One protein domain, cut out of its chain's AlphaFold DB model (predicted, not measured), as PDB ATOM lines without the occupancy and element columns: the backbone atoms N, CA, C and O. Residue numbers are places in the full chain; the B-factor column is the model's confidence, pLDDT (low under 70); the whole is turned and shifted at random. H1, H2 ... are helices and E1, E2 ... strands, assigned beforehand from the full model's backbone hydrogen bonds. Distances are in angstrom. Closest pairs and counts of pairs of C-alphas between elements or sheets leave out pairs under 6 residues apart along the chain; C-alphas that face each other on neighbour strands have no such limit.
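What this domain is: This is residues 7 to 212 of the 447 residues of an uncharacterized protein of Babesia bovis (UniProt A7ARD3). The model has two lobes bridged by the small two-stranded sheet E1 and E4, with the long helix H7 running past E4 to H4. In one lobe H5 and H6 pack across H7, and the E2 and E3 hairpin lies by H5; in the other, H3 and H4 pack on H8, with H1, H2, H9 and H10 loosely placed at that end. The printed part has 206 residues, in the order H1 H2 H3 H4 E1 H5 H6 E2 E3 H7 E4 H8 H9 H10; both two-stranded sheets are antiparallel, and the class is mostly helix. It is loose, with a radius of gyration of the C-alphas of 21.2 A, and elongated, spanning 68 by 36 by 31 A.

Where its parts are: E1 is residues 50 to 54, 13.3 A, and E4 is 168 to 172, 13.2 A. H7, residues 128 to 150, runs 34.4 A from (237.085, 202.761, 338.536) to (205.774, 195.696, 326.043). H5 is residues 61 to 76, 22.1 A; H6 is 101 to 107; E2 is 109 to 112; E3 is 122 to 124. H8 is residues 176 to 193, 24.7 A. H1 is residues 7 to 11, beginning at (204.943, 178.721, 326.278); H2 is 15 to 21, H3 26 to 31, H4 44 to 47, H9 203 to 207 and H10 209 to 212.

How they stand to each other: E1 and E4 are antiparallel neighbours at 150 degrees, with N 51 and O 171 at 2.8 A. The closest C-alphas of H7 and E4 are those of Ser 140 and Arg 169, 5.8 A. H7 is the hub: it touches H6 (Pro 101 and Gln 135 C-alphas, 5.4 A) at a steep tilt of 53 degrees, opposite ways. It touches H5 (Ile 64 and Cys 134 C-alphas, 6.9 A) at a steep tilt of 56 degrees, the same way. The hairpin E2 and E3 is antiparallel, with N 112 and O 122 at 2.8 A. H4 touches H7 (Ile 46 and Leu 147 C-alphas, 6.2 A) and H8 (Ser 44 and Arg 183, 6.2 A). H3 touches H8, about perpendicular at 76 degrees. H2 touches no helix. H1 and H8, and H9 and H10, are close but not clearly touching. Every O i to N i+4 pair is within hydrogen-bond range in H1, H3, H5, H6 and H9; H7 has 16 of 19, H8 12 of 14, and H2 1 of 3 beside 1 of 4 O i to N i+3 pairs.

The domain as a whole: The C-alphas of Ala 32 and Ser 118 are farthest apart, 70.6 A. The printed part has no cut. The links H3 to H4, H5 to H6 and H7 to E4 are long, and residues 77 to 82 stand free. The pLDDT is under 70 at residues 57, 78 to 84, 112 to 122 and 195 to 208.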
ATOM      1  N   PRO A   7     206.262 178.605 325.644       73.88
ATOM      2  CA  PRO A   7     204.943 178.721 326.278       73.88
ATOM      3  C   PRO A   7     204.612 180.129 326.765       73.88
ATOM      4  O   PRO A   7     203.460 180.547 326.712       73.88
ATOM      5  N   GLU A   8     205.609 180.865 327.252       75.69
ATOM      6  CA  GLU A   8     205.424 182.246 327.695       75.69
ATOM      7  C   GLU A   8     205.189 183.178 326.507       75.69
ATOM      8  O   GLU A   8     204.326 184.042 326.596       75.69
ATOM      9  N   LEU A   9     205.859 182.957 325.371       77.00
ATOM     10  CA  LEU A   9     205.605 183.715 324.141       77.00
ATOM     11  C   LEU A   9     204.186 183.485 323.602       77.00
ATOM     12  O   LEU A   9     203.527 184.436 323.198       77.00
ATOM     13  N   VAL A  10     203.686 182.245 323.630       77.94
ATOM     14  CA  VAL A  10     202.318 181.932 323.174       77.94
ATOM     15  C   VAL A  10     201.261 182.607 324.053       77.94
ATOM     16  O   VAL A  10     200.249 183.063 323.530       77.94
ATOM     17  N   LYS A  11     201.500 182.740 325.366       79.12
ATOM     18  CA  LYS A  11     200.591 183.461 326.281       79.12
ATOM     19  C   LYS A  11     200.467 184.955 325.972       79.12
ATOM     20  O   LYS A  11     199.482 185.560 326.376       79.12
ATOM     21  N   LEU A  12     201.448 185.541 325.283       79.69
ATOM     22  CA  LEU A  12     201.414 186.947 324.867       79.69
ATOM     23  C   LEU A  12     200.613 187.163 323.574       79.69
ATOM     24  O   LEU A  12     200.335 188.306 323.216       79.69
ATOM     25  N   VAL A  13     200.233 186.089 322.872       83.00
ATOM     26  CA  VAL A  13     199.313 186.166 321.735       83.00
ATOM     27  C   VAL A  13     197.891 186.228 322.273       83.00
ATOM     28  O   VAL A  13     197.399 185.262 322.862       83.00
ATOM     29  N   ASN A  14     197.187 187.332 322.023       75.31
ATOM     30  CA  ASN A  14     195.780 187.434 322.392       75.31
ATOM     31  C   ASN A  14     194.885 186.701 321.378       75.31
ATOM     32  O   ASN A  14     194.211 187.322 320.556       75.31
ATOM     33  N   LYS A  15     194.886 185.361 321.436       70.44
ATOM     34  CA  LYS A  15     194.094 184.504 320.532       70.44
ATOM     35  C   LYS A  15     192.590 184.825 320.588       70.44
ATOM     36  O   LYS A  15     191.902 184.702 319.583       70.44
ATOM     37  N   THR A  16     192.082 185.254 321.746       71.44
ATOM     38  CA  THR A  16     190.661 185.586 321.939       71.44
ATOM     39  C   THR A  16     190.243 186.893 321.274       71.44
ATOM     40  O   THR A  16     189.137 186.974 320.750       71.44
ATOM     41  N   GLU A  17     191.104 187.914 321.264       72.75
ATOM     42  CA  GLU A  17     190.775 189.202 320.637       72.75
ATOM     43  C   GLU A  17     190.901 189.166 319.117       72.75
ATOM     44  O   GLU A  17     190.159 189.872 318.426       72.75
ATOM     45  N   CYS A  18     191.808 188.345 318.588       76.75
ATOM     46  CA  CYS A  18     192.057 188.336 317.157       76.75
ATOM     47  C   CYS A  18     191.230 187.328 316.355       76.75
ATOM     48  O   CYS A  18     191.077 187.540 315.160       76.75
ATOM     49  N   GLY A  19     190.622 186.306 316.973       82.19
ATOM     50  CA  GLY A  19     189.689 185.401 316.282       82.19
ATOM     51  C   GLY A  19     190.257 184.854 314.965       82.19
ATOM     52  O   GLY A  19     191.386 184.363 314.929       82.19
ATOM     53  N   ASP A  20     189.505 185.003 313.874       83.56
ATOM     54  CA  ASP A  20     189.899 184.537 312.534       83.56
ATOM     55  C   ASP A  20     191.028 185.366 311.884       83.56
ATOM     56  O   ASP A  20     191.565 184.993 310.844       83.56
ATOM     57  N   TYR A  21     191.463 186.467 312.508       86.88
ATOM     58  CA  TYR A  21     192.535 187.336 312.007       86.88
ATOM     59  C   TYR A  21     193.943 186.865 312.410       86.88
ATOM     60  O   TYR A  21     194.930 187.546 312.134       86.88
ATOM     61  N   ALA A  22     194.068 185.694 313.047       82.75
ATOM     62  CA  ALA A  22     195.329 185.205 313.602       82.75
ATOM     63  C   ALA A  22     196.482 185.112 312.594       82.75
ATOM     64  O   ALA A  22     197.639 185.311 312.946       82.75
ATOM     65  N   LEU A  23     196.199 184.860 311.323       87.06
ATOM     66  CA  LEU A  23     197.215 184.726 310.278       87.06
ATOM     67  C   LEU A  23     197.567 186.047 309.572       87.06
ATOM     68  O   LEU A  23     198.394 186.044 308.653       87.06
ATOM     69  N   LEU A  24     196.957 187.165 309.977       91.00
ATOM     70  CA  LEU A  24     197.065 188.444 309.283       91.00
ATOM     71  C   LEU A  24     198.075 189.406 309.924       91.00
ATOM     72  O   LEU A  24     198.235 189.492 311.143       91.00
ATOM     73  N   GLY A  25     198.772 190.130 309.055       91.62
ATOM     74  CA  GLY A  25     199.779 191.126 309.388       91.62
ATOM     75  C   GLY A  25     199.211 192.476 309.822       91.62
ATOM     76  O   GLY A  25     198.110 192.856 309.433       91.62
ATOM     77  N   GLU A  26     199.993 193.236 310.592       91.56
ATOM     78  CA  GLU A  26     199.578 194.533 311.148       91.56
ATOM     79  C   GLU A  26     199.112 195.533 310.074       91.56
ATOM     80  O   GLU A  26     198.066 196.164 310.214       91.56
ATOM     81  N   ASP A  27     199.861 195.669 308.981       90.44
ATOM     82  CA  ASP A  27     199.577 196.637 307.920       90.44
ATOM     83  C   ASP A  27     198.404 196.194 307.045       90.44
ATOM     84  O   ASP A  27     197.637 197.034 306.577       90.44
ATOM     85  N   VAL A  28     198.241 194.880 306.861       91.12
ATOM     86  CA  VAL A  28     197.096 194.282 306.158       91.12
ATOM     87  C   VAL A  28     195.809 194.527 306.941       91.12
ATOM     88  O   VAL A  28     194.775 194.869 306.378       91.12
ATOM     89  N   LEU A  29     195.870 194.420 308.266       91.69
ATOM     90  CA  LEU A  29     194.753 194.791 309.127       91.69
ATOM     91  C   LEU A  29     194.528 196.304 309.133       91.69
ATOM     92  O   LEU A  29     193.386 196.762 309.148       91.69
ATOM     93  N   ARG A  30     195.599 197.103 309.069       91.69
ATOM     94  CA  ARG A  30     195.499 198.565 308.999       91.69
ATOM     95  C   ARG A  30     194.796 199.043 307.739       91.69
ATOM     96  O   ARG A  30     193.970 199.949 307.843       91.69
ATOM     97  N   SER A  31     195.066 198.436 306.583       88.88
ATOM     98  CA  SER A  31     194.368 198.778 305.337       88.88
ATOM     99  C   SER A  31     192.875 198.443 305.377       88.88
ATOM    100  O   SER A  31     192.102 199.056 304.648       88.88
ATOM    101  N   ALA A  32     192.465 197.529 306.258       89.12
ATOM    102  CA  ALA A  32     191.073 197.161 306.498       89.12
ATOM    103  C   ALA A  32     190.421 197.902 307.680       89.12
ATOM    104  O   ALA A  32     189.283 197.601 308.027       89.12
ATOM    105  N   HIS A  33     191.132 198.837 308.325       90.50
ATOM    106  CA  HIS A  33     190.707 199.483 309.574       90.50
ATOM    107  C   HIS A  33     190.398 198.488 310.712       90.50
ATOM    108  O   HIS A  33     189.450 198.682 311.468       90.50
ATOM    109  N   ARG A  34     191.208 197.425 310.827       88.62
ATOM    110  CA  ARG A  34     191.101 196.341 311.824       88.62
ATOM    111  C   ARG A  34     192.367 196.168 312.677       88.62
ATOM    112  O   ARG A  34     192.678 195.060 313.109       88.62
ATOM    113  N   VAL A  35     193.155 197.226 312.891       88.62
ATOM    114  CA  VAL A  35     194.442 197.147 313.629       88.62
ATOM    115  C   VAL A  35     194.264 196.585 315.038       88.62
ATOM    116  O   VAL A  35     195.138 195.883 315.541       88.62
ATOM    117  N   GLU A  36     193.117 196.844 315.662       87.88
ATOM    118  CA  GLU A  36     192.744 196.309 316.970       87.88
ATOM    119  C   GLU A  36     192.705 194.774 317.012       87.88
ATOM    120  O   GLU A  36     192.778 194.192 318.089       87.88
ATOM    121  N   ARG A  37     192.630 194.107 315.853       89.56
ATOM    122  CA  ARG A  37     192.662 192.644 315.719       89.56
ATOM    123  C   ARG A  37     194.076 192.074 315.575       89.56
ATOM    124  O   ARG A  37     194.223 190.870 315.385       89.56
ATOM    125  N   TYR A  38     195.127 192.892 315.659       89.75
ATOM    126  CA  TYR A  38     196.501 192.413 315.518       89.75
ATOM    127  C   TYR A  38     196.976 191.639 316.760       89.75
ATOM    128  O   TYR A  38     197.277 192.227 317.800       89.75
ATOM    129  N   CYS A  39     197.114 190.310 316.641       86.88
ATOM    130  CA  CYS A  39     197.439 189.435 317.779       86.88
ATOM    131  C   CYS A  39     198.855 189.619 318.352       86.88
ATOM    132  O   CYS A  39     199.139 189.126 319.444       86.88
ATOM    133  N   TYR A  40     199.771 190.226 317.591       88.00
ATOM    134  CA  TYR A  40     201.215 190.132 317.839       88.00
ATOM    135  C   TYR A  40     201.838 191.430 318.353       88.00
ATOM    136  O   TYR A  40     203.063 191.556 318.394       88.00
ATOM    137  N   SER A  41     201.013 192.391 318.770       86.69
ATOM    138  CA  SER A  41     201.444 193.714 319.235       86.69
ATOM    139  C   SER A  41     202.456 193.647 320.387       86.69
ATOM    140  O   SER A  41     203.449 194.368 320.369       86.69
ATOM    141  N   GLN A  42     202.269 192.732 321.345       83.38
ATOM    142  CA  GLN A  42     203.188 192.543 322.481       83.38
ATOM    143  C   GLN A  42     204.487 191.817 322.094       83.38
ATOM    144  O   GLN A  42     205.531 192.010 322.717       83.38
ATOM    145  N   LEU A  43     204.436 190.986 321.050       84.62
ATOM    146  CA  LEU A  43     205.558 190.163 320.596       84.62
ATOM    147  C   LEU A  43     206.460 190.885 319.600       84.62
ATOM    148  O   LEU A  43     207.663 190.623 319.565       84.62
ATOM    149  N   SER A  44     205.903 191.795 318.801       85.94
ATOM    150  CA  SER A  44     206.655 192.502 317.768       85.94
ATOM    151  C   SER A  44     207.887 193.251 318.302       85.94
ATOM    152  O   SER A  44     208.972 193.021 317.760       85.94
ATOM    153  N   PRO A  45     207.817 194.014 319.412       83.88
ATOM    154  CA  PRO A  45     209.003 194.674 319.962       83.88
ATOM    155  C   PRO A  45     210.108 193.692 320.394       83.88
ATOM    156  O   PRO A  45     211.302 193.997 320.332       83.88
ATOM    157  N   ILE A  46     209.716 192.488 320.823       79.62
ATOM    158  CA  ILE A  46     210.625 191.456 321.337       79.62
ATOM    159  C   ILE A  46     211.298 190.697 320.191       79.62
ATOM    160  O   ILE A  46     212.490 190.402 320.264       79.62
ATOM    161  N   LEU A  47     210.528 190.348 319.160       83.88
ATOM    162  CA  LEU A  47     210.948 189.414 318.117       83.88
ATOM    163  C   LEU A  47     211.340 190.097 316.801       83.88
ATOM    164  O   LEU A  47     212.147 189.540 316.064       83.88
ATOM    165  N   CYS A  48     210.806 191.288 316.516       86.88
ATOM    166  CA  CYS A  48     211.062 192.029 315.276       86.88
ATOM    167  C   CYS A  48     211.963 193.247 315.467       86.88
ATOM    168  O   CYS A  48     212.643 193.656 314.533       86.88
ATOM    169  N   GLU A  49     211.974 193.850 316.655       86.69
ATOM    170  CA  GLU A  49     212.727 195.088 316.905       86.69
ATOM    171  C   GLU A  49     213.976 194.868 317.756       86.69
ATOM    172  O   GLU A  49     214.710 195.815 318.029       86.69
ATOM    173  N   SER A  50     214.243 193.632 318.179       81.62
ATOM    174  CA  SER A  50     215.342 193.316 319.089       81.62
ATOM    175  C   SER A  50     216.155 192.121 318.604       81.62
ATOM    176  O   SER A  50     215.614 191.105 318.176       81.62
ATOM    177  N   ARG A  51     217.483 192.218 318.719       81.75
ATOM    178  CA  ARG A  51     218.435 191.146 318.400       81.75
ATOM    179  C   ARG A  51     219.423 190.934 319.541       81.75
ATOM    180  O   ARG A  51     219.916 191.890 320.130       81.75
ATOM    181  N   TYR A  52     219.781 189.675 319.781       78.94
ATOM    182  CA  TYR A  52     220.869 189.305 320.689       78.94
ATOM    183  C   TYR A  52     222.168 189.185 319.912       78.94
ATOM    184  O   TYR A  52     222.275 188.376 318.988       78.94
ATOM    185  N   ILE A  53     223.162 189.977 320.301       81.25
ATOM    186  CA  ILE A  53     224.514 189.864 319.758       81.25
ATOM    187  C   ILE A  53     225.385 189.166 320.800       81.25
ATOM    188  O   ILE A  53     225.451 189.662 321.926       81.25
ATOM    189  N   PRO A  54     226.055 188.049 320.458       81.75
ATOM    190  CA  PRO A  54     227.020 187.423 321.354       81.75
ATOM    191  C   PRO A  54     228.204 188.364 321.601       81.75
ATOM    192  O   PRO A  54     228.677 189.037 320.687       81.75
ATOM    193  N   MET A  55     228.685 188.398 322.840       79.12
ATOM    194  CA  MET A  55     229.843 189.191 323.252       79.12
ATOM    195  C   MET A  55     230.966 188.271 323.728       79.12
ATOM    196  O   MET A  55     230.718 187.172 324.224       79.12
ATOM    197  N   THR A  56     232.212 188.721 323.591       73.06
ATOM    198  CA  THR A  56     233.360 188.052 324.207       73.06
ATOM    199  C   THR A  56     233.291 188.250 325.718       73.06
ATOM    200  O   THR A  56     233.341 189.386 326.187       73.06
ATOM    201  N   GLY A  57     233.136 187.159 326.468       64.75
ATOM    202  CA  GLY A  57     232.988 187.214 327.922       64.75
ATOM    203  C   GLY A  57     234.226 187.791 328.608       64.75
ATOM    204  O   GLY A  57     235.352 187.392 328.306       64.75
ATOM    205  N   HIS A  58     234.015 188.719 329.542       73.56
ATOM    206  CA  HIS A  58     235.075 189.273 330.382       73.56
ATOM    207  C   HIS A  58     235.207 188.439 331.673       73.56
ATOM    208  O   HIS A  58     234.184 188.123 332.288       73.56
ATOM    209  N   PRO A  59     236.425 188.076 332.127       75.69
ATOM    210  CA  PRO A  59     236.621 187.156 333.254       75.69
ATOM    211  C   PRO A  59     236.033 187.654 334.586       75.69
ATOM    212  O   PRO A  59     235.698 186.841 335.442       75.69
ATOM    213  N   ASN A  60     235.850 188.970 334.748       83.00
ATOM    214  CA  ASN A  60     235.264 189.574 335.951       83.00
ATOM    215  C   ASN A  60     233.774 189.929 335.811       83.00
ATOM    216  O   ASN A  60     233.181 190.429 336.772       83.00
ATOM    217  N   CYS A  61     233.153 189.660 334.659       85.62
ATOM    218  CA  CYS A  61     231.800 190.136 334.388       85.62
ATOM    219  C   CYS A  61     230.770 189.573 335.374       85.62
ATOM    220  O   CYS A  61     229.928 190.323 335.854       85.62
ATOM    221  N   GLU A  62     230.842 188.291 335.749       88.38
ATOM    222  CA  GLU A  62     229.866 187.708 336.690       88.38
ATOM    223  C   GLU A  62     229.941 188.360 338.082       88.38
ATOM    224  O   GLU A  62     228.915 188.553 338.739       88.38
ATOM    225  N   HIS A  63     231.134 188.785 338.513       88.38
ATOM    226  CA  HIS A  63     231.303 189.535 339.762       88.38
ATOM    227  C   HIS A  63     230.664 190.926 339.677       88.38
ATOM    228  O   HIS A  63     229.937 191.342 340.580       88.38
ATOM    229  N   ILE A  64     230.884 191.635 338.568       88.88
ATOM    230  CA  ILE A  64     230.335 192.978 338.326       88.88
ATOM    231  C   ILE A  64     228.812 192.916 338.133       88.88
ATOM    232  O   ILE A  64     228.086 193.732 338.698       88.88
ATOM    233  N   LYS A  65     228.308 191.897 337.434       89.69
ATOM    234  CA  LYS A  65     226.882 191.582 337.284       89.69
ATOM    235  C   LYS A  65     226.219 191.302 338.628       89.69
ATOM    236  O   LYS A  65     225.138 191.826 338.881       89.69
ATOM    237  N   SER A  66     226.853 190.518 339.501       88.62
ATOM    238  CA  SER A  66     226.327 190.244 340.844       88.62
ATOM    239  C   SER A  66     226.171 191.532 341.661       88.62
ATOM    240  O   SER A  66     225.096 191.794 342.206       88.62
ATOM    241  N   LYS A  67     227.190 192.409 341.653       89.94
ATOM    242  CA  LYS A  67     227.103 193.749 342.266       89.94
ATOM    243  C   LYS A  67     225.973 194.581 341.662       89.94
ATOM    244  O   LYS A  67     225.175 195.157 342.397       89.94
ATOM    245  N   PHE A  68     225.899 194.621 340.334       90.88
ATOM    246  CA  PHE A  68     224.890 195.368 339.591       90.88
ATOM    247  C   PHE A  68     223.469 194.946 339.963       90.88
ATOM    248  O   PHE A  68     222.667 195.786 340.366       90.88
ATOM    249  N   LEU A  69     223.172 193.647 339.909       88.56
ATOM    250  CA  LEU A  69     221.853 193.121 340.257       88.56
ATOM    251  C   LEU A  69     221.526 193.326 341.740       88.56
ATOM    252  O   LEU A  69     220.372 193.587 342.069       88.56
ATOM    253  N   SER A  70     222.520 193.266 342.629       87.50
ATOM    254  CA  SER A  70     222.326 193.534 344.058       87.50
ATOM    255  C   SER A  70     221.928 194.990 344.326       87.50
ATOM    256  O   SER A  70     220.969 195.238 345.056       87.50
ATOM    257  N   ILE A  71     222.600 195.950 343.677       88.50
ATOM    258  CA  ILE A  71     222.260 197.378 343.767       88.50
ATOM    259  C   ILE A  71     220.865 197.633 343.177       88.50
ATOM    260  O   ILE A  71     220.032 198.252 343.834       88.50
ATOM    261  N   ILE A  72     220.564 197.104 341.985       88.81
ATOM    262  CA  ILE A  72     219.239 197.243 341.352       88.81
ATOM    263  C   ILE A  72     218.130 196.623 342.217       88.81
ATOM    264  O   ILE A  72     217.074 197.228 342.402       88.81
ATOM    265  N   GLY A  73     218.362 195.434 342.774       86.12
ATOM    266  CA  GLY A  73     217.421 194.755 343.664       86.12
ATOM    267  C   GLY A  73     217.134 195.567 344.927       86.12
ATOM    268  O   GLY A  73     215.974 195.730 345.295       86.12
ATOM    269  N   ALA A  74     218.166 196.144 345.547       83.81
ATOM    270  CA  ALA A  74     218.005 197.021 346.705       83.81
ATOM    271  C   ALA A  74     217.244 198.311 346.359       83.81
ATOM    272  O   ALA A  74     216.383 198.735 347.124       83.81
ATOM    273  N   CYS A  75     217.497 198.896 345.186       84.56
ATOM    274  CA  CYS A  75     216.789 200.088 344.717       84.56
ATOM    275  C   CYS A  75     215.311 199.847 344.381       84.56
ATOM    276  O   CYS A  75     214.566 200.808 344.235       84.56
ATOM    277  N   THR A  76     214.868 198.595 344.230       82.56
ATOM    278  CA  THR A  76     213.518 198.261 343.739       82.56
ATOM    279  C   THR A  76     212.623 197.552 344.760       82.56
ATOM    280  O   THR A  76     211.444 197.319 344.481       82.56
ATOM    281  N   GLN A  77     213.133 197.227 345.953       78.56
ATOM    282  CA  GLN A  77     212.329 196.691 347.058       78.56
ATOM    283  C   GLN A  77     211.435 197.795 347.658       78.56
ATOM    284  O   GLN A  77     211.919 198.869 348.001       78.56
ATOM    285  N   ARG A  78     210.117 197.540 347.735       55.69
ATOM    286  CA  ARG A  78     209.090 198.520 348.151       55.69
ATOM    287  C   ARG A  78     208.756 198.520 349.649       55.69
ATOM    288  O   ARG A  78     208.143 199.485 350.085       55.69
ATOM    289  N   ASP A  79     209.186 197.522 350.421       51.25
ATOM    290  CA  ASP A  79     208.882 197.428 351.856       51.25
ATOM    291  C   ASP A  79     210.153 197.550 352.718       51.25
ATOM    292  O   ASP A  79     211.150 196.869 352.487       51.25
ATOM    293  N   GLU A  80     210.078 198.456 353.698       44.25
ATOM    294  CA  GLU A  80     211.010 198.704 354.812       44.25
ATOM    295  C   GLU A  80     212.474 199.046 354.459       44.25
ATOM    296  O   GLU A  80     213.435 198.396 354.871       44.25
ATOM    297  N   LEU A  81     212.659 200.219 353.841       48.47
ATOM    298  CA  LEU A  81     213.871 201.055 353.957       48.47
ATOM    299  C   LEU A  81     214.054 201.608 355.393       48.47
ATOM    300  O   LEU A  81     214.305 202.791 355.600       48.47
ATOM    301  N   SER A  82     213.923 200.758 356.411       44.22
ATOM    302  CA  SER A  82     214.047 201.142 357.825       44.22
ATOM    303  C   SER A  82     215.390 200.732 358.442       44.22
ATOM    304  O   SER A  82     215.523 200.724 359.662       44.22
ATOM    305  N   GLY A  83     216.410 200.419 357.630       50.69
ATOM    306  CA  GLY A  83     217.732 200.091 358.182       50.69
ATOM    307  C   GLY A  83     218.912 199.884 357.227       50.69
ATOM    308  O   GLY A  83     219.941 199.391 357.683       50.69
ATOM    309  N   ARG A  84     218.823 200.219 355.929       57.81
ATOM    310  CA  ARG A  84     219.961 200.092 354.993       57.81
ATOM    311  C   ARG A  84     220.247 201.416 354.286       57.81
ATOM    312  O   ARG A  84     219.406 201.897 353.534       57.81
ATOM    313  N   ASP A  85     221.448 201.962 354.488       71.88
ATOM    314  CA  ASP A  85     221.978 203.081 353.699       71.88
ATOM    315  C   ASP A  85     222.202 202.616 352.249       71.88
ATOM    316  O   ASP A  85     223.174 201.914 351.946       71.88
ATOM    317  N   VAL A  86     221.283 202.985 351.354       78.75
ATOM    318  CA  VAL A  86     221.336 202.678 349.918       78.75
ATOM    319  C   VAL A  86     221.304 203.982 349.125       78.75
ATOM    320  O   VAL A  86     220.453 204.837 349.361       78.75
ATOM    321  N   ASN A  87     222.211 204.129 348.157       84.56
ATOM    322  CA  ASN A  87     222.165 205.216 347.182       84.56
ATOM    323  C   ASN A  87     221.825 204.657 345.798       84.56
ATOM    324  O   ASN A  87     222.564 203.830 345.269       84.56
ATOM    325  N   CYS A  88     220.736 205.154 345.212       86.31
ATOM    326  CA  CYS A  88     220.223 204.767 343.894       86.31
ATOM    327  C   CYS A  88     220.354 205.902 342.865       86.31
ATOM    328  O   CYS A  88     219.499 206.072 341.998       86.31
ATOM    329  N   SER A  89     221.394 206.730 342.985       87.06
ATOM    330  CA  SER A  89     221.643 207.855 342.074       87.06
ATOM    331  C   SER A  89     221.652 207.396 340.609       87.06
ATOM    332  O   SER A  89     222.289 206.409 340.265       87.06
ATOM    333  N   GLY A  90     220.952 208.109 339.726       85.44
ATOM    334  CA  GLY A  90     220.851 207.731 338.310       85.44
ATOM    335  C   GLY A  90     219.883 206.574 338.012       85.44
ATOM    336  O   GLY A  90     219.778 206.177 336.854       85.44
ATOM    337  N   PHE A  91     219.156 206.053 339.009       88.25
ATOM    338  CA  PHE A  91     218.058 205.098 338.830       88.25
ATOM    339  C   PHE A  91     216.697 205.789 338.994       88.25
ATOM    340  O   PHE A  91     216.460 206.490 339.975       88.25
ATOM    341  N   ASN A  92     215.784 205.576 338.046       86.19
ATOM    342  CA  ASN A  92     214.416 206.081 338.106       86.19
ATOM    343  C   ASN A  92     213.476 204.989 338.644       86.19
ATOM    344  O   ASN A  92     213.296 203.948 338.013       86.19
ATOM    345  N   LEU A  93     212.864 205.253 339.802       81.38
ATOM    346  CA  LEU A  93     211.955 204.334 340.498       81.38
ATOM    347  C   LEU A  93     210.591 204.175 339.810       81.38
ATOM    348  O   LEU A  93     209.983 203.111 339.917       81.38
ATOM    349  N   GLU A  94     210.105 205.203 339.112       80.94
ATOM    350  CA  GLU A  94     208.811 205.171 338.420       80.94
ATOM    351  C   GLU A  94     208.883 204.287 337.177       80.94
ATOM    352  O   GLU A  94     208.000 203.468 336.924       80.94
ATOM    353  N   THR A  95     209.963 204.429 336.407       80.94
ATOM    354  CA  THR A  95     210.159 203.692 335.155       80.94
ATOM    355  C   THR A  95     210.999 202.429 335.314       80.94
ATOM    356  O   THR A  95     211.156 201.704 334.331       80.94
ATOM    357  N   VAL A  96     211.535 202.180 336.517       86.62
ATOM    358  CA  VAL A  96     212.424 201.055 336.860       86.62
ATOM    359  C   VAL A  96     213.583 200.949 335.856       86.62
ATOM    360  O   VAL A  96     213.927 199.880 335.359       86.62
ATOM    361  N   SER A  97     214.159 202.097 335.494       88.88
ATOM    362  CA  SER A  97     215.193 202.216 334.460       88.88
ATOM    363  C   SER A  97     216.316 203.143 334.903       88.88
ATOM    364  O   SER A  97     216.108 204.056 335.697       88.88
ATOM    365  N   ILE A  98     217.506 202.959 334.346       91.69
ATOM    366  CA  ILE A  98     218.685 203.765 334.659       91.69
ATOM    367  C   ILE A  98     218.672 205.001 333.760       91.69
ATOM    368  O   ILE A  98     218.801 204.884 332.543       91.69
ATOM    369  N   SER A  99     218.475 206.181 334.345       89.69
ATOM    370  CA  SER A  99     218.411 207.450 333.611       89.69
ATOM    371  C   SER A  99     219.791 207.956 333.197       89.69
ATOM    372  O   SER A  99     219.923 208.564 332.140       89.69
ATOM    373  N   ASP A 100     220.812 207.694 334.017       89.75
ATOM    374  CA  ASP A 100     222.201 208.062 333.737       89.75
ATOM    375  C   ASP A 100     223.135 206.900 334.125       89.75
ATOM    376  O   ASP A 100     223.427 206.713 335.312       89.75
ATOM    377  N   PRO A 101     223.601 206.101 333.141       90.56
ATOM    378  CA  PRO A 101     224.509 204.978 333.374       90.56
ATOM    379  C   PRO A 101     225.817 205.371 334.066       90.56
ATOM    380  O   PRO A 101     226.329 204.626 334.899       90.56
ATOM    381  N   LEU A 102     226.368 206.547 333.753       90.19
ATOM    382  CA  LEU A 102     227.639 207.000 334.314       90.19
ATOM    383  C   LEU A 102     227.479 207.380 335.787       90.19
ATOM    384  O   LEU A 102     228.312 206.996 336.612       90.19
ATOM    385  N   VAL A 103     226.420 208.121 336.117       90.50
ATOM    386  CA  VAL A 103     226.097 208.487 337.502       90.50
ATOM    387  C   VAL A 103     225.755 207.243 338.309       90.50
ATOM    388  O   VAL A 103     226.287 207.083 339.407       90.50
ATOM    389  N   PHE A 104     224.956 206.334 337.749       92.12
ATOM    390  CA  PHE A 104     224.600 205.082 338.408       92.12
ATOM    391  C   PHE A 104     225.836 204.253 338.761       92.12
ATOM    392  O   PHE A 104     226.031 203.893 339.920       92.12
ATOM    393  N   CYS A 105     226.730 204.023 337.800       91.62
ATOM    394  CA  CYS A 105     227.930 203.227 338.042       91.62
ATOM    395  C   CYS A 105     228.915 203.886 339.018       91.62
ATOM    396  O   CYS A 105     229.629 203.183 339.727       91.62
ATOM    397  N   LYS A 106     228.972 205.222 339.087       89.38
ATOM    398  CA  LYS A 106     229.899 205.934 339.985       89.38
ATOM    399  C   LYS A 106     229.368 206.115 341.405       89.38
ATOM    400  O   LYS A 106     230.156 206.087 342.346       89.38
ATOM    401  N   MET A 107     228.071 206.374 341.549       85.56
ATOM    402  CA  MET A 107     227.499 206.919 342.785       85.56
ATOM    403  C   MET A 107     226.594 205.932 343.523       85.56
ATOM    404  O   MET A 107     226.368 206.116 344.722       85.56
ATOM    405  N   SER A 108     226.084 204.900 342.845       84.00
ATOM    406  CA  SER A 108     225.183 203.931 343.467       84.00
ATOM    407  C   SER A 108     225.934 202.929 344.339       84.00
ATOM    408  O   SER A 108     226.981 202.402 343.953       84.00
ATOM    409  N   TYR A 109     225.393 202.660 345.527       85.00
ATOM    410  CA  TYR A 109     225.967 201.703 346.471       85.00
ATOM    411  C   TYR A 109     224.912 201.116 347.409       85.00
ATOM    412  O   TYR A 109     223.883 201.738 347.678       85.00
ATOM    413  N   ILE A 110     225.223 199.946 347.966       84.50
ATOM    414  CA  ILE A 110     224.494 199.335 349.085       84.50
ATOM    415  C   ILE A 110     225.435 199.151 350.278       84.50
ATOM    416  O   ILE A 110     226.610 198.815 350.102       84.50
ATOM    417  N   SER A 111     224.939 199.370 351.495       75.19
ATOM    418  CA  SER A 111     225.656 199.000 352.719       75.19
ATOM    419  C   SER A 111     225.428 197.516 353.036       75.19
ATOM    420  O   SER A 111     224.285 197.077 353.183       75.19
ATOM    421  N   SER A 112     226.499 196.723 353.116       62.19
ATOM    422  CA  SER A 112     226.438 195.341 353.591       62.19
ATOM    423  C   SER A 112     226.401 195.335 355.119       62.19
ATOM    424  O   SER A 112     227.376 195.710 355.773       62.19
ATOM    425  N   SER A 113     225.284 194.901 355.702       55.78
ATOM    426  CA  SER A 113     225.227 194.561 357.124       55.78
ATOM    427  C   SER A 113     225.919 193.213 357.329       55.78
ATOM    428  O   SER A 113     225.349 192.183 356.962       55.78
ATOM    429  N   ASP A 114     227.124 193.202 357.896       44.50
ATOM    430  CA  ASP A 114     227.743 191.960 358.359       44.50
ATOM    431  C   ASP A 114     226.872 191.364 359.471       44.50
ATOM    432  O   ASP A 114     226.657 191.974 360.519       44.50
ATOM    433  N   SER A 115     226.375 190.146 359.263       43.81
ATOM    434  CA  SER A 115     225.622 189.351 360.242       43.81
ATOM    435  C   SER A 115     226.499 188.816 361.388       43.81
ATOM    436  O   SER A 115     226.162 187.831 362.040       43.81
ATOM    437  N   SER A 116     227.622 189.476 361.668       42.34
ATOM    438  CA  SER A 116     228.599 189.093 362.682       42.34
ATOM    439  C   SER A 116     229.071 190.304 363.486       42.34
ATOM    440  O   SER A 116     230.250 190.621 363.464       42.34
ATOM    441  N   GLY A 117     228.156 190.986 364.183       40.81
ATOM    442  CA  GLY A 117     228.403 191.718 365.444       40.81
ATOM    443  C   GLY A 117     229.482 192.814 365.519       40.81
ATOM    444  O   GLY A 117     229.626 193.423 366.575       40.81
ATOM    445  N   SER A 118     230.228 193.104 364.455       37.66
ATOM    446  CA  SER A 118     231.291 194.107 364.414       37.66
ATOM    447  C   SER A 118     230.950 195.167 363.376       37.66
ATOM    448  O   SER A 118     230.965 194.930 362.172       37.66
ATOM    449  N   SER A 119     230.611 196.351 363.871       44.88
ATOM    450  CA  SER A 119     230.173 197.522 363.121       44.88
ATOM    451  C   SER A 119     231.297 198.159 362.293       44.88
ATOM    452  O   SER A 119     231.855 199.183 362.685       44.88
ATOM    453  N   VAL A 120     231.594 197.588 361.124       44.31
ATOM    454  CA  VAL A 120     232.183 198.308 359.982       44.31
ATOM    455  C   VAL A 120     231.437 197.859 358.724       44.31
ATOM    456  O   VAL A 120     231.826 196.907 358.061       44.31
ATOM    457  N   GLY A 121     230.316 198.516 358.416       50.72
ATOM    458  CA  GLY A 121     229.518 198.195 357.231       50.72
ATOM    459  C   GLY A 121     230.301 198.468 355.944       50.72
ATOM    460  O   GLY A 121     230.625 199.617 355.641       50.72
ATOM    461  N   GLY A 122     230.603 197.420 355.178       61.38
ATOM    462  CA  GLY A 122     231.183 197.546 353.843       61.38
ATOM    463  C   GLY A 122     230.210 198.232 352.878       61.38
ATOM    464  O   GLY A 122     229.012 197.965 352.889       61.38
ATOM    465  N   ARG A 123     230.704 199.137 352.028       76.19
ATOM    466  CA  ARG A 123     229.925 199.669 350.899       76.19
ATOM    467  C   ARG A 123     230.242 198.849 349.655       76.19
ATOM    468  O   ARG A 123     231.402 198.759 349.256       76.19
ATOM    469  N   VAL A 124     229.219 198.277 349.031       82.00
ATOM    470  CA  VAL A 124     229.347 197.640 347.719       82.00
ATOM    471  C   VAL A 124     229.096 198.706 346.660       82.00
ATOM    472  O   VAL A 124     227.970 199.170 346.499       82.00
ATOM    473  N   SER A 125     230.155 199.099 345.956       85.94
ATOM    474  CA  SER A 125     230.125 200.019 344.815       85.94
ATOM    475  C   SER A 125     231.042 199.511 343.699       85.94
ATOM    476  O   SER A 125     231.859 198.601 343.903       85.94
ATOM    477  N   PHE A 126     230.921 200.099 342.511       90.25
ATOM    478  CA  PHE A 126     231.821 199.799 341.402       90.25
ATOM    479  C   PHE A 126     233.153 200.537 341.563       90.25
ATOM    480  O   PHE A 126     233.203 201.705 341.956       90.25
ATOM    481  N   LYS A 127     234.253 199.844 341.270       89.31
ATOM    482  CA  LYS A 127     235.598 200.431 341.194       89.31
ATOM    483  C   LYS A 127     235.790 201.140 339.855       89.31
ATOM    484  O   LYS A 127     235.084 200.866 338.892       89.31
ATOM    485  N   HIS A 128     236.801 202.007 339.763       86.19
ATOM    486  CA  HIS A 128     237.085 202.761 338.536       86.19
ATOM    487  C   HIS A 128     237.286 201.860 337.303       86.19
ATOM    488  O   HIS A 128     236.772 202.160 336.234       86.19
ATOM    489  N   ASN A 129     237.960 200.721 337.479       86.06
ATOM    490  CA  ASN A 129     238.182 199.721 336.433       86.06
ATOM    491  C   ASN A 129     236.961 198.824 336.138       86.06
ATOM    492  O   ASN A 129     237.049 197.980 335.258       86.06
ATOM    493  N   GLU A 130     235.851 198.974 336.869       88.38
ATOM    494  CA  GLU A 130     234.588 198.247 336.658       88.38
ATOM    495  C   GLU A 130     233.520 199.137 335.979       88.38
ATOM    496  O   GLU A 130     232.436 198.656 335.652       88.38
ATOM    497  N   LEU A 131     233.793 200.437 335.777       89.62
ATOM    498  CA  LEU A 131     232.793 201.413 335.319       89.62
ATOM    499  C   LEU A 131     232.307 201.165 333.888       89.62
ATOM    500  O   LEU A 131     231.110 201.278 333.641       89.62
ATOM    501  N   GLU A 132     233.202 200.825 332.959       87.50
ATOM    502  CA  GLU A 132     232.833 200.552 331.560       87.50
ATOM    503  C   GLU A 132     231.940 199.307 331.452       87.50
ATOM    504  O   GLU A 132     230.898 199.335 330.798       87.50
ATOM    505  N   GLU A 133     232.287 198.237 332.172       87.50
ATOM    506  CA  GLU A 133     231.465 197.024 332.235       87.50
ATOM    507  C   GLU A 133     230.108 197.303 332.895       87.50
ATOM    508  O   GLU A 133     229.072 196.857 332.404       87.50
ATOM    509  N   CYS A 134     230.086 198.098 333.968       90.12
ATOM    510  CA  CYS A 134     228.839 198.526 334.592       90.12
ATOM    511  C   CYS A 134     227.949 199.321 333.620       90.12
ATOM    512  O   CYS A 134     226.741 199.090 333.583       90.12
ATOM    513  N   GLN A 135     228.508 200.213 332.798       90.19
ATOM    514  CA  GLN A 135     227.731 200.953 331.798       90.19
ATOM    515  C   GLN A 135     227.124 200.024 330.745       90.19
ATOM    516  O   GLN A 135     225.937 200.143 330.443       90.19
ATOM    517  N   ALA A 136     227.885 199.042 330.258       86.56
ATOM    518  CA  ALA A 136     227.372 198.036 329.328       86.56
ATOM    519  C   ALA A 136     226.229 197.198 329.943       86.56
ATOM    520  O   ALA A 136     225.243 196.870 329.267       86.56
ATOM    521  N   LEU A 137     226.312 196.893 331.246       88.94
ATOM    522  CA  LEU A 137     225.216 196.268 331.994       88.94
ATOM    523  C   LEU A 137     224.003 197.198 332.120       88.94
ATOM    524  O   LEU A 137     222.878 196.732 331.942       88.94
ATOM    525  N   CYS A 138     224.209 198.499 332.356       90.50
ATOM    526  CA  CYS A 138     223.132 199.490 332.404       90.50
ATOM    527  C   CYS A 138     222.378 199.578 331.071       90.50
ATOM    528  O   CYS A 138     221.148 199.598 331.053       90.50
ATOM    529  N   GLU A 139     223.096 199.601 329.949       88.06
ATOM    530  CA  GLU A 139     222.508 199.623 328.606       88.06
ATOM    531  C   GLU A 139     221.701 198.353 328.316       88.06
ATOM    532  O   GLU A 139     220.568 198.421 327.825       88.06
ATOM    533  N   SER A 140     222.251 197.189 328.674       87.00
ATOM    534  CA  SER A 140     221.567 195.899 328.528       87.00
ATOM    535  C   SER A 140     220.322 195.817 329.417       87.00
ATOM    536  O   SER A 140     219.275 195.345 328.973       87.00
ATOM    537  N   TYR A 141     220.406 196.336 330.645       89.50
ATOM    538  CA  TYR A 141     219.287 196.426 331.579       89.50
ATOM    539  C   TYR A 141     218.188 197.347 331.051       89.50
ATOM    540  O   TYR A 141     217.034 196.941 330.994       89.50
ATOM    541  N   ASN A 142     218.529 198.552 330.591       89.25
ATOM    542  CA  ASN A 142     217.566 199.487 330.009       89.25
ATOM    543  C   ASN A 142     216.904 198.931 328.746       89.25
ATOM    544  O   ASN A 142     215.707 199.125 328.540       89.25
ATOM    545  N   SER A 143     217.659 198.210 327.917       86.88
ATOM    546  CA  SER A 143     217.117 197.536 326.735       86.88
ATOM    547  C   SER A 143     216.142 196.430 327.129       86.88
ATOM    548  O   SER A 143     215.035 196.371 326.594       86.88
ATOM    549  N   CYS A 144     216.502 195.615 328.124       86.00
ATOM    550  CA  CYS A 144     215.596 194.637 328.712       86.00
ATOM    551  C   CYS A 144     214.343 195.316 329.296       86.00
ATOM    552  O   CYS A 144     213.233 194.851 329.062       86.00
ATOM    553  N   GLN A 145     214.486 196.436 330.010       86.88
ATOM    554  CA  GLN A 145     213.358 197.151 330.611       86.88
ATOM    555  C   GLN A 145     212.440 197.779 329.561       86.88
ATOM    556  O   GLN A 145     211.224 197.825 329.730       86.88
ATOM    557  N   GLY A 146     213.007 198.215 328.436       84.06
ATOM    558  CA  GLY A 146     212.236 198.614 327.264       84.06
ATOM    559  C   GLY A 146     211.342 197.484 326.754       84.06
ATOM    560  O   GLY A 146     210.182 197.735 326.450       84.06
ATOM    561  N   LEU A 147     211.853 196.249 326.724       80.50
ATOM    562  CA  LEU A 147     211.069 195.064 326.368       80.50
ATOM    563  C   LEU A 147     210.031 194.725 327.439       80.50
ATOM    564  O   LEU A 147     208.888 194.447 327.098       80.50
ATOM    565  N   ALA A 148     210.403 194.805 328.719       81.50
ATOM    566  CA  ALA A 148     209.543 194.525 329.870       81.50
ATOM    567  C   ALA A 148     208.242 195.342 329.880       81.50
ATOM    568  O   ALA A 148     207.184 194.845 330.280       81.50
ATOM    569  N   LYS A 149     208.306 196.587 329.391       80.94
ATOM    570  CA  LYS A 149     207.131 197.446 329.205       80.94
ATOM    571  C   LYS A 149     206.142 196.875 328.187       80.94
ATOM    572  O   LYS A 149     204.942 196.990 328.403       80.94
ATOM    573  N   SER A 150     206.619 196.224 327.126       74.81
ATOM    574  CA  SER A 150     205.774 195.696 326.043       74.81
ATOM    575  C   SER A 150     204.864 194.538 326.467       74.81
ATOM    576  O   SER A 150     203.882 194.267 325.784       74.81
ATOM    577  N   PHE A 151     205.153 193.873 327.589       75.06
ATOM    578  CA  PHE A 151     204.334 192.787 328.148       75.06
ATOM    579  C   PHE A 151     203.891 193.057 329.596       75.06
ATOM    580  O   PHE A 151     203.573 192.129 330.337       75.06
ATOM    581  N   ASN A 152     203.857 194.333 330.010       76.44
ATOM    582  CA  ASN A 152     203.354 194.779 331.317       76.44
ATOM    583  C   ASN A 152     203.997 194.086 332.536       76.44
ATOM    584  O   ASN A 152     203.348 193.901 333.566       76.44
ATOM    585  N   HIS A 153     205.285 193.738 332.460       79.69
ATOM    586  CA  HIS A 153     206.005 193.084 333.555       79.69
ATOM    587  C   HIS A 153     207.204 193.937 334.016       79.69
ATOM    588  O   HIS A 153     208.353 193.618 333.716       79.69
ATOM    589  N   PRO A 154     206.991 195.003 334.809       76.81
ATOM    590  CA  PRO A 154     208.019 196.009 335.127       76.81
ATOM    591  C   PRO A 154     209.254 195.470 335.876       76.81
ATOM    592  O   PRO A 154     210.304 196.106 335.902       76.81
ATOM    593  N   ARG A 155     209.150 194.288 336.496       78.81
ATOM    594  CA  ARG A 155     210.261 193.623 337.197       78.81
ATOM    595  C   ARG A 155     210.951 192.524 336.395       78.81
ATOM    596  O   ARG A 155     211.865 191.894 336.908       78.81
ATOM    597  N   PHE A 156     210.581 192.321 335.134       82.69
ATOM    598  CA  PHE A 156     211.029 191.170 334.349       82.69
ATOM    599  C   PHE A 156     212.554 191.013 334.315       82.69
ATOM    600  O   PHE A 156     213.088 189.930 334.526       82.69
ATOM    601  N   CYS A 157     213.275 192.114 334.115       84.06
ATOM    602  CA  CYS A 157     214.737 192.115 334.037       84.06
ATOM    603  C   CYS A 157     215.425 191.855 335.380       84.06
ATOM    604  O   CYS A 157     216.586 191.452 335.400       84.06
ATOM    605  N   ILE A 158     214.714 192.105 336.480       81.12
ATOM    606  CA  ILE A 158     215.170 191.914 337.861       81.12
ATOM    607  C   ILE A 158     214.899 190.474 338.293       81.12
ATOM    608  O   ILE A 158     215.764 189.836 338.881       81.12
ATOM    609  N   ASP A 159     213.738 189.940 337.916       78.75
ATOM    610  CA  ASP A 159     213.294 188.580 338.235       78.75
ATOM    611  C   ASP A 159     213.975 187.517 337.345       78.75
ATOM    612  O   ASP A 159     213.608 186.346 337.342       78.75
ATOM    613  N   GLY A 160     215.008 187.921 336.600       73.06
ATOM    614  CA  GLY A 160     215.863 187.025 335.835       73.06
ATOM    615  C   GLY A 160     215.469 186.823 334.375       73.06
ATOM    616  O   GLY A 160     216.005 185.917 333.740       73.06
ATOM    617  N   GLY A 161     214.601 187.671 333.824       73.94
ATOM    618  CA  GLY A 161     214.153 187.606 332.434       73.94
ATOM    619  C   GLY A 161     215.277 187.738 331.401       73.94
ATOM    620  O   GLY A 161     215.220 187.107 330.352       73.94
ATOM    621  N   PHE A 162     216.350 188.480 331.709       82.19
ATOM    622  CA  PHE A 162     217.580 188.496 330.910       82.19
ATOM    623  C   PHE A 162     218.759 187.979 331.733       82.19
ATOM    624  O   PHE A 162     219.168 188.608 332.698       82.19
ATOM    625  N   GLN A 163     219.338 186.845 331.340       79.25
ATOM    626  CA  GLN A 163     220.521 186.272 332.007       79.25
ATOM    627  C   GLN A 163     221.821 186.514 331.241       79.25
ATOM    628  O   GLN A 163     222.916 186.322 331.771       79.25
ATOM    629  N   GLY A 164     221.700 186.957 329.990       80.56
ATOM    630  CA  GLY A 164     222.795 187.047 329.038       80.56
ATOM    631  C   GLY A 164     223.742 188.221 329.262       80.56
ATOM    632  O   GLY A 164     224.585 188.433 328.406       80.56
ATOM    633  N   TYR A 165     223.631 188.954 330.373       83.25
ATOM    634  CA  TYR A 165     224.402 190.164 330.691       83.25
ATOM    635  C   TYR A 165     225.919 190.060 330.433       83.25
ATOM    636  O   TYR A 165     226.530 191.050 330.048       83.25
ATOM    637  N   CYS A 166     226.516 188.875 330.603       84.44
ATOM    638  CA  CYS A 166     227.953 188.649 330.403       84.44
ATOM    639  C   CYS A 166     228.331 187.964 329.084       84.44
ATOM    640  O   CYS A 166     229.513 187.838 328.771       84.44
ATOM    641  N   THR A 167     227.350 187.501 328.314       83.56
ATOM    642  CA  THR A 167     227.569 186.681 327.111       83.56
ATOM    643  C   THR A 167     226.885 187.247 325.872       83.56
ATOM    644  O   THR A 167     227.178 186.831 324.752       83.56
ATOM    645  N   SER A 168     225.979 188.209 326.040       83.38
ATOM    646  CA  SER A 168     225.191 188.799 324.967       83.38
ATOM    647  C   SER A 168     224.685 190.193 325.333       83.38
ATOM    648  O   SER A 168     224.488 190.504 326.503       83.38
ATOM    649  N   ARG A 169     224.429 191.022 324.324       81.06
ATOM    650  CA  ARG A 169     223.720 192.298 324.487       81.06
ATOM    651  C   ARG A 169     222.444 192.317 323.667       81.06
ATOM    652  O   ARG A 169     222.387 191.706 322.596       81.06
ATOM    653  N   ILE A 170     221.455 193.054 324.161       82.44
ATOM    654  CA  ILE A 170     220.229 193.365 323.427       82.44
ATOM    655  C   ILE A 170     220.515 194.595 322.562       82.44
ATOM    656  O   ILE A 170     220.903 195.637 323.079       82.44
ATOM    657  N   GLN A 171     220.330 194.475 321.251       82.62
ATOM    658  CA  GLN A 171     220.411 195.589 320.312       82.62
ATOM    659  C   GLN A 171     219.048 195.813 319.663       82.62
ATOM    660  O   GLN A 171     218.412 194.852 319.227       82.62
ATOM    661  N   ARG A 172     218.626 197.077 319.555       80.88
ATOM    662  CA  ARG A 172     217.452 197.439 318.758       80.88
ATOM    663  C   ARG A 172     217.766 197.407 317.267       80.88
ATOM    664  O   ARG A 172     218.802 197.903 316.827       80.88
ATOM    665  N   ILE A 173     216.862 196.813 316.505       82.06
ATOM    666  CA  ILE A 173     216.889 196.800 315.047       82.06
ATOM    667  C   ILE A 173     216.202 198.079 314.560       82.06
ATOM    668  O   ILE A 173     215.155 198.454 315.076       82.06
ATOM    669  N   HIS A 174     216.802 198.745 313.574       83.69
ATOM    670  CA  HIS A 174     216.273 199.966 312.951       83.69
ATOM    671  C   HIS A 174     215.994 199.790 311.449       83.69
ATOM    672  O   HIS A 174     215.804 200.765 310.734       83.69
ATOM    673  N   ASP A 175     216.024 198.551 310.955       86.00
ATOM    674  CA  ASP A 175     215.675 198.232 309.571       86.00
ATOM    675  C   ASP A 175     214.154 198.110 309.438       86.00
ATOM    676  O   ASP A 175     213.561 197.090 309.805       86.00
ATOM    677  N   ASP A 176     213.529 199.157 308.900       86.25
ATOM    678  CA  ASP A 176     212.082 199.218 308.691       86.25
ATOM    679  C   ASP A 176     211.574 198.095 307.780       86.25
ATOM    680  O   ASP A 176     210.492 197.558 308.011       86.25
ATOM    681  N   SER A 177     212.355 197.674 306.777       84.50
ATOM    682  CA  SER A 177     211.943 196.599 305.865       84.50
ATOM    683  C   SER A 177     211.877 195.264 306.603       84.50
ATOM    684  O   SER A 177     210.903 194.519 306.465       84.50
ATOM    685  N   TYR A 178     212.881 194.987 307.438       85.38
ATOM    686  CA  TYR A 178     212.896 193.805 308.295       85.38
ATOM    687  C   TYR A 178     211.745 193.814 309.304       85.38
ATOM    688  O   TYR A 178     211.024 192.822 309.421       85.38
ATOM    689  N   ILE A 179     211.550 194.930 310.013       87.75
ATOM    690  CA  ILE A 179     210.492 195.068 311.022       87.75
ATOM    691  C   ILE A 179     209.124 194.840 310.377       87.75
ATOM    692  O   ILE A 179     208.309 194.081 310.904       87.75
ATOM    693  N   THR A 180     208.903 195.424 309.199       87.56
ATOM    694  CA  THR A 180     207.648 195.289 308.456       87.56
ATOM    695  C   THR A 180     207.416 193.840 308.009       87.56
ATOM    696  O   THR A 180     206.324 193.310 308.212       87.56
ATOM    697  N   LEU A 181     208.433 193.150 307.474       87.25
ATOM    698  CA  LEU A 181     208.354 191.721 307.106       87.25
ATOM    699  C   LEU A 181     208.066 190.839 308.310       87.25
ATOM    700  O   LEU A 181     207.222 189.943 308.253       87.25
ATOM    701  N   CYS A 182     208.731 191.126 309.419       88.25
ATOM    702  CA  CYS A 182     208.548 190.373 310.635       88.25
ATOM    703  C   CYS A 182     207.120 190.522 311.183       88.25
ATOM    704  O   CYS A 182     206.465 189.519 311.465       88.25
ATOM    705  N   ARG A 183     206.598 191.753 311.246       90.75
ATOM    706  CA  ARG A 183     205.245 192.061 311.741       90.75
ATOM    707  C   ARG A 183     204.126 191.518 310.868       90.75
ATOM    708  O   ARG A 183     203.105 191.085 311.403       90.75
ATOM    709  N   ASN A 184     204.304 191.573 309.550       88.94
ATOM    710  CA  ASN A 184     203.235 191.269 308.608       88.94
ATOM    711  C   ASN A 184     203.210 189.823 308.133       88.94
ATOM    712  O   ASN A 184     202.170 189.352 307.687       88.94
ATOM    713  N   VAL A 185     204.347 189.131 308.186       88.88
ATOM    714  CA  VAL A 185     204.483 187.815 307.560       88.88
ATOM    715  C   VAL A 185     205.085 186.800 308.517       88.88
ATOM    716  O   VAL A 185     204.475 185.759 308.753       88.88
ATOM    717  N   VAL A 186     206.260 187.085 309.083       86.81
ATOM    718  CA  VAL A 186     206.994 186.077 309.865       86.81
ATOM    719  C   VAL A 186     206.260 185.749 311.159       86.81
ATOM    720  O   VAL A 186     206.048 184.573 311.438       86.81
ATOM    721  N   LEU A 187     205.849 186.755 311.936       88.12
ATOM    722  CA  LEU A 187     205.147 186.525 313.198       88.12
ATOM    723  C   LEU A 187     203.817 185.786 313.002       88.12
ATOM    724  O   LEU A 187     203.671 184.730 313.622       88.12
ATOM    725  N   PRO A 188     202.896 186.239 312.123       89.00
ATOM    726  CA  PRO A 188     201.658 185.504 311.883       89.00
ATOM    727  C   PRO A 188     201.886 184.053 311.458       89.00
ATOM    728  O   PRO A 188     201.264 183.142 312.000       89.00
ATOM    729  N   PHE A 189     202.832 183.813 310.547       86.38
ATOM    730  CA  PHE A 189     203.155 182.464 310.093       86.38
ATOM    731  C   PHE A 189     203.717 181.588 311.216       86.38
ATOM    732  O   PHE A 189     203.281 180.453 311.405       86.38
ATOM    733  N   VAL A 190     204.697 182.100 311.961       83.00
ATOM    734  CA  VAL A 190     205.361 181.357 313.031       83.00
ATOM    735  C   VAL A 190     204.344 180.932 314.085       83.00
ATOM    736  O   VAL A 190     204.312 179.761 314.450       83.00
ATOM    737  N   PHE A 191     203.481 181.841 314.535       81.62
ATOM    738  CA  PHE A 191     202.514 181.541 315.589       81.62
ATOM    739  C   PHE A 191     201.307 180.733 315.119       81.62
ATOM    740  O   PHE A 191     200.761 179.975 315.914       81.62
ATOM    741  N   ALA A 192     200.928 180.805 313.844       79.19
ATOM    742  CA  ALA A 192     199.926 179.896 313.297       79.19
ATOM    743  C   ALA A 192     200.436 178.452 313.169       79.19
ATOM    744  O   ALA A 192     199.661 177.507 313.296       79.19
ATOM    745  N   ASN A 193     201.742 178.273 312.946       76.88
ATOM    746  CA  ASN A 193     202.364 176.949 312.882       76.88
ATOM    747  C   ASN A 193     202.847 176.448 314.249       76.88
ATOM    748  O   ASN A 193     202.977 175.239 314.444       76.88
ATOM    749  N   MET A 194     203.054 177.335 315.223       73.94
ATOM    750  CA  MET A 194     203.114 176.966 316.636       73.94
ATOM    751  C   MET A 194     201.694 176.644 317.122       73.94
ATOM    752  O   MET A 194     201.026 177.479 317.727       73.94
ATOM    753  N   GLY A 195     201.206 175.434 316.833       60.69
ATOM    754  CA  GLY A 195     199.931 174.951 317.377       60.69
ATOM    755  C   GLY A 195     199.931 174.875 318.914       60.69
ATOM    756  O   GLY A 195     200.869 175.306 319.581       60.69
ATOM    757  N   ASP A 196     198.919 174.235 319.502       52.28
ATOM    758  CA  ASP A 196     198.861 174.007 320.960       52.28
ATOM    759  C   ASP A 196     199.857 172.923 321.457       52.28
ATOM    760  O   ASP A 196     199.852 172.544 322.627       52.28
ATOM    761  N   GLY A 197     200.740 172.429 320.575       51.66
ATOM    762  CA  GLY A 197     201.746 171.399 320.840       51.66
ATOM    763  C   GLY A 197     203.101 171.688 320.172       51.66
ATOM    764  O   GLY A 197     203.190 172.206 319.062       51.66
ATOM    765  N   TYR A 198     204.168 171.317 320.880       48.91
ATOM    766  CA  TYR A 198     205.559 171.776 320.748       48.91
ATOM    767  C   TYR A 198     206.358 171.390 319.477       48.91
ATOM    768  O   TYR A 198     207.562 171.630 319.453       48.91
ATOM    769  N   GLN A 199     205.781 170.783 318.430       52.66
ATOM    770  CA  GLN A 199     206.587 170.033 317.437       52.66
ATOM    771  C   GLN A 199     206.671 170.576 315.999       52.66
ATOM    772  O   GLN A 199     207.369 169.981 315.181       52.66
ATOM    773  N   ASN A 200     206.043 171.699 315.657       53.47
ATOM    774  CA  ASN A 200     205.763 171.966 314.237       53.47
ATOM    775  C   ASN A 200     206.730 172.903 313.494       53.47
ATOM    776  O   ASN A 200     206.614 173.020 312.279       53.47
ATOM    777  N   LEU A 201     207.707 173.533 314.155       61.31
ATOM    778  CA  LEU A 201     208.728 174.333 313.461       61.31
ATOM    779  C   LEU A 201     209.968 173.479 313.180       61.31
ATOM    780  O   LEU A 201     210.857 173.342 314.019       61.31
ATOM    781  N   SER A 202     210.024 172.885 311.989       64.25
ATOM    782  CA  SER A 202     211.187 172.120 311.538       64.25
ATOM    783  C   SER A 202     212.288 173.033 310.981       64.25
ATOM    784  O   SER A 202     212.028 174.091 310.410       64.25
ATOM    785  N   MET A 203     213.543 172.573 311.033       59.75
ATOM    786  CA  MET A 203     214.653 173.233 310.325       59.75
ATOM    787  C   MET A 203     214.396 173.365 308.813       59.75
ATOM    788  O   MET A 203     214.867 174.316 308.192       59.75
ATOM    789  N   SER A 204     213.619 172.450 308.221       60.44
ATOM    790  CA  SER A 204     213.229 172.521 306.809       60.44
ATOM    791  C   SER A 204     212.247 173.662 306.511       60.44
ATOM    792  O   SER A 204     212.342 174.256 305.438       60.44
ATOM    793  N   MET A 205     211.367 174.033 307.452       62.59
ATOM    794  CA  MET A 205     210.520 175.227 307.320       62.59
ATOM    795  C   MET A 205     211.348 176.512 307.340       62.59
ATOM    796  O   MET A 205     211.040 177.442 306.606       62.59
ATOM    797  N   CYS A 206     212.428 176.569 308.124       63.78
ATOM    798  CA  CYS A 206     213.333 177.720 308.107       63.78
ATOM    799  C   CYS A 206     214.109 177.825 306.782       63.78
ATOM    800  O   CYS A 206     214.292 178.927 306.269       63.78
ATOM    801  N   GLN A 207     214.533 176.688 306.216       66.44
ATOM    802  CA  GLN A 207     215.266 176.632 304.944       66.44
ATOM    803  C   GLN A 207     214.401 177.007 303.730       66.44
ATOM    804  O   GLN A 207     214.906 177.638 302.808       66.44
ATOM    805  N   ASN A 208     213.106 176.669 303.748       68.25
ATOM    806  CA  ASN A 208     212.141 176.955 302.676       68.25
ATOM    807  C   ASN A 208     211.024 177.900 303.148       68.25
ATOM    808  O   ASN A 208     209.851 177.709 302.811       68.25
ATOM    809  N   SER A 209     211.381 178.884 303.971       73.62
ATOM    810  CA  SER A 209     210.426 179.753 304.665       73.62
ATOM    811  C   SER A 209     209.511 180.493 303.699       73.62
ATOM    812  O   SER A 209     208.299 180.403 303.854       73.62
ATOM    813  N   ASP A 210     210.046 181.095 302.636       76.00
ATOM    814  CA  ASP A 210     209.240 181.806 301.633       76.00
ATOM    815  C   ASP A 210     208.145 180.928 301.010       76.00
ATOM    816  O   ASP A 210     206.984 181.325 300.956       76.00
ATOM    817  N   ALA A 211     208.496 179.715 300.566       79.38
ATOM    818  CA  ALA A 211     207.546 178.797 299.935       79.38
ATOM    819  C   ALA A 211     206.525 178.243 300.942       79.38
ATOM    820  O   ALA A 211     205.364 178.024 300.600       79.38
ATOM    821  N   SER A 212     206.954 178.028 302.187       81.56
ATOM    822  CA  SER A 212     206.096 177.519 303.261       81.56
ATOM    823  C   SER A 212     205.083 178.575 303.711       81.56
ATOM    824  O   SER A 212     203.906 178.266 303.894       81.56
TER     825      SER A 212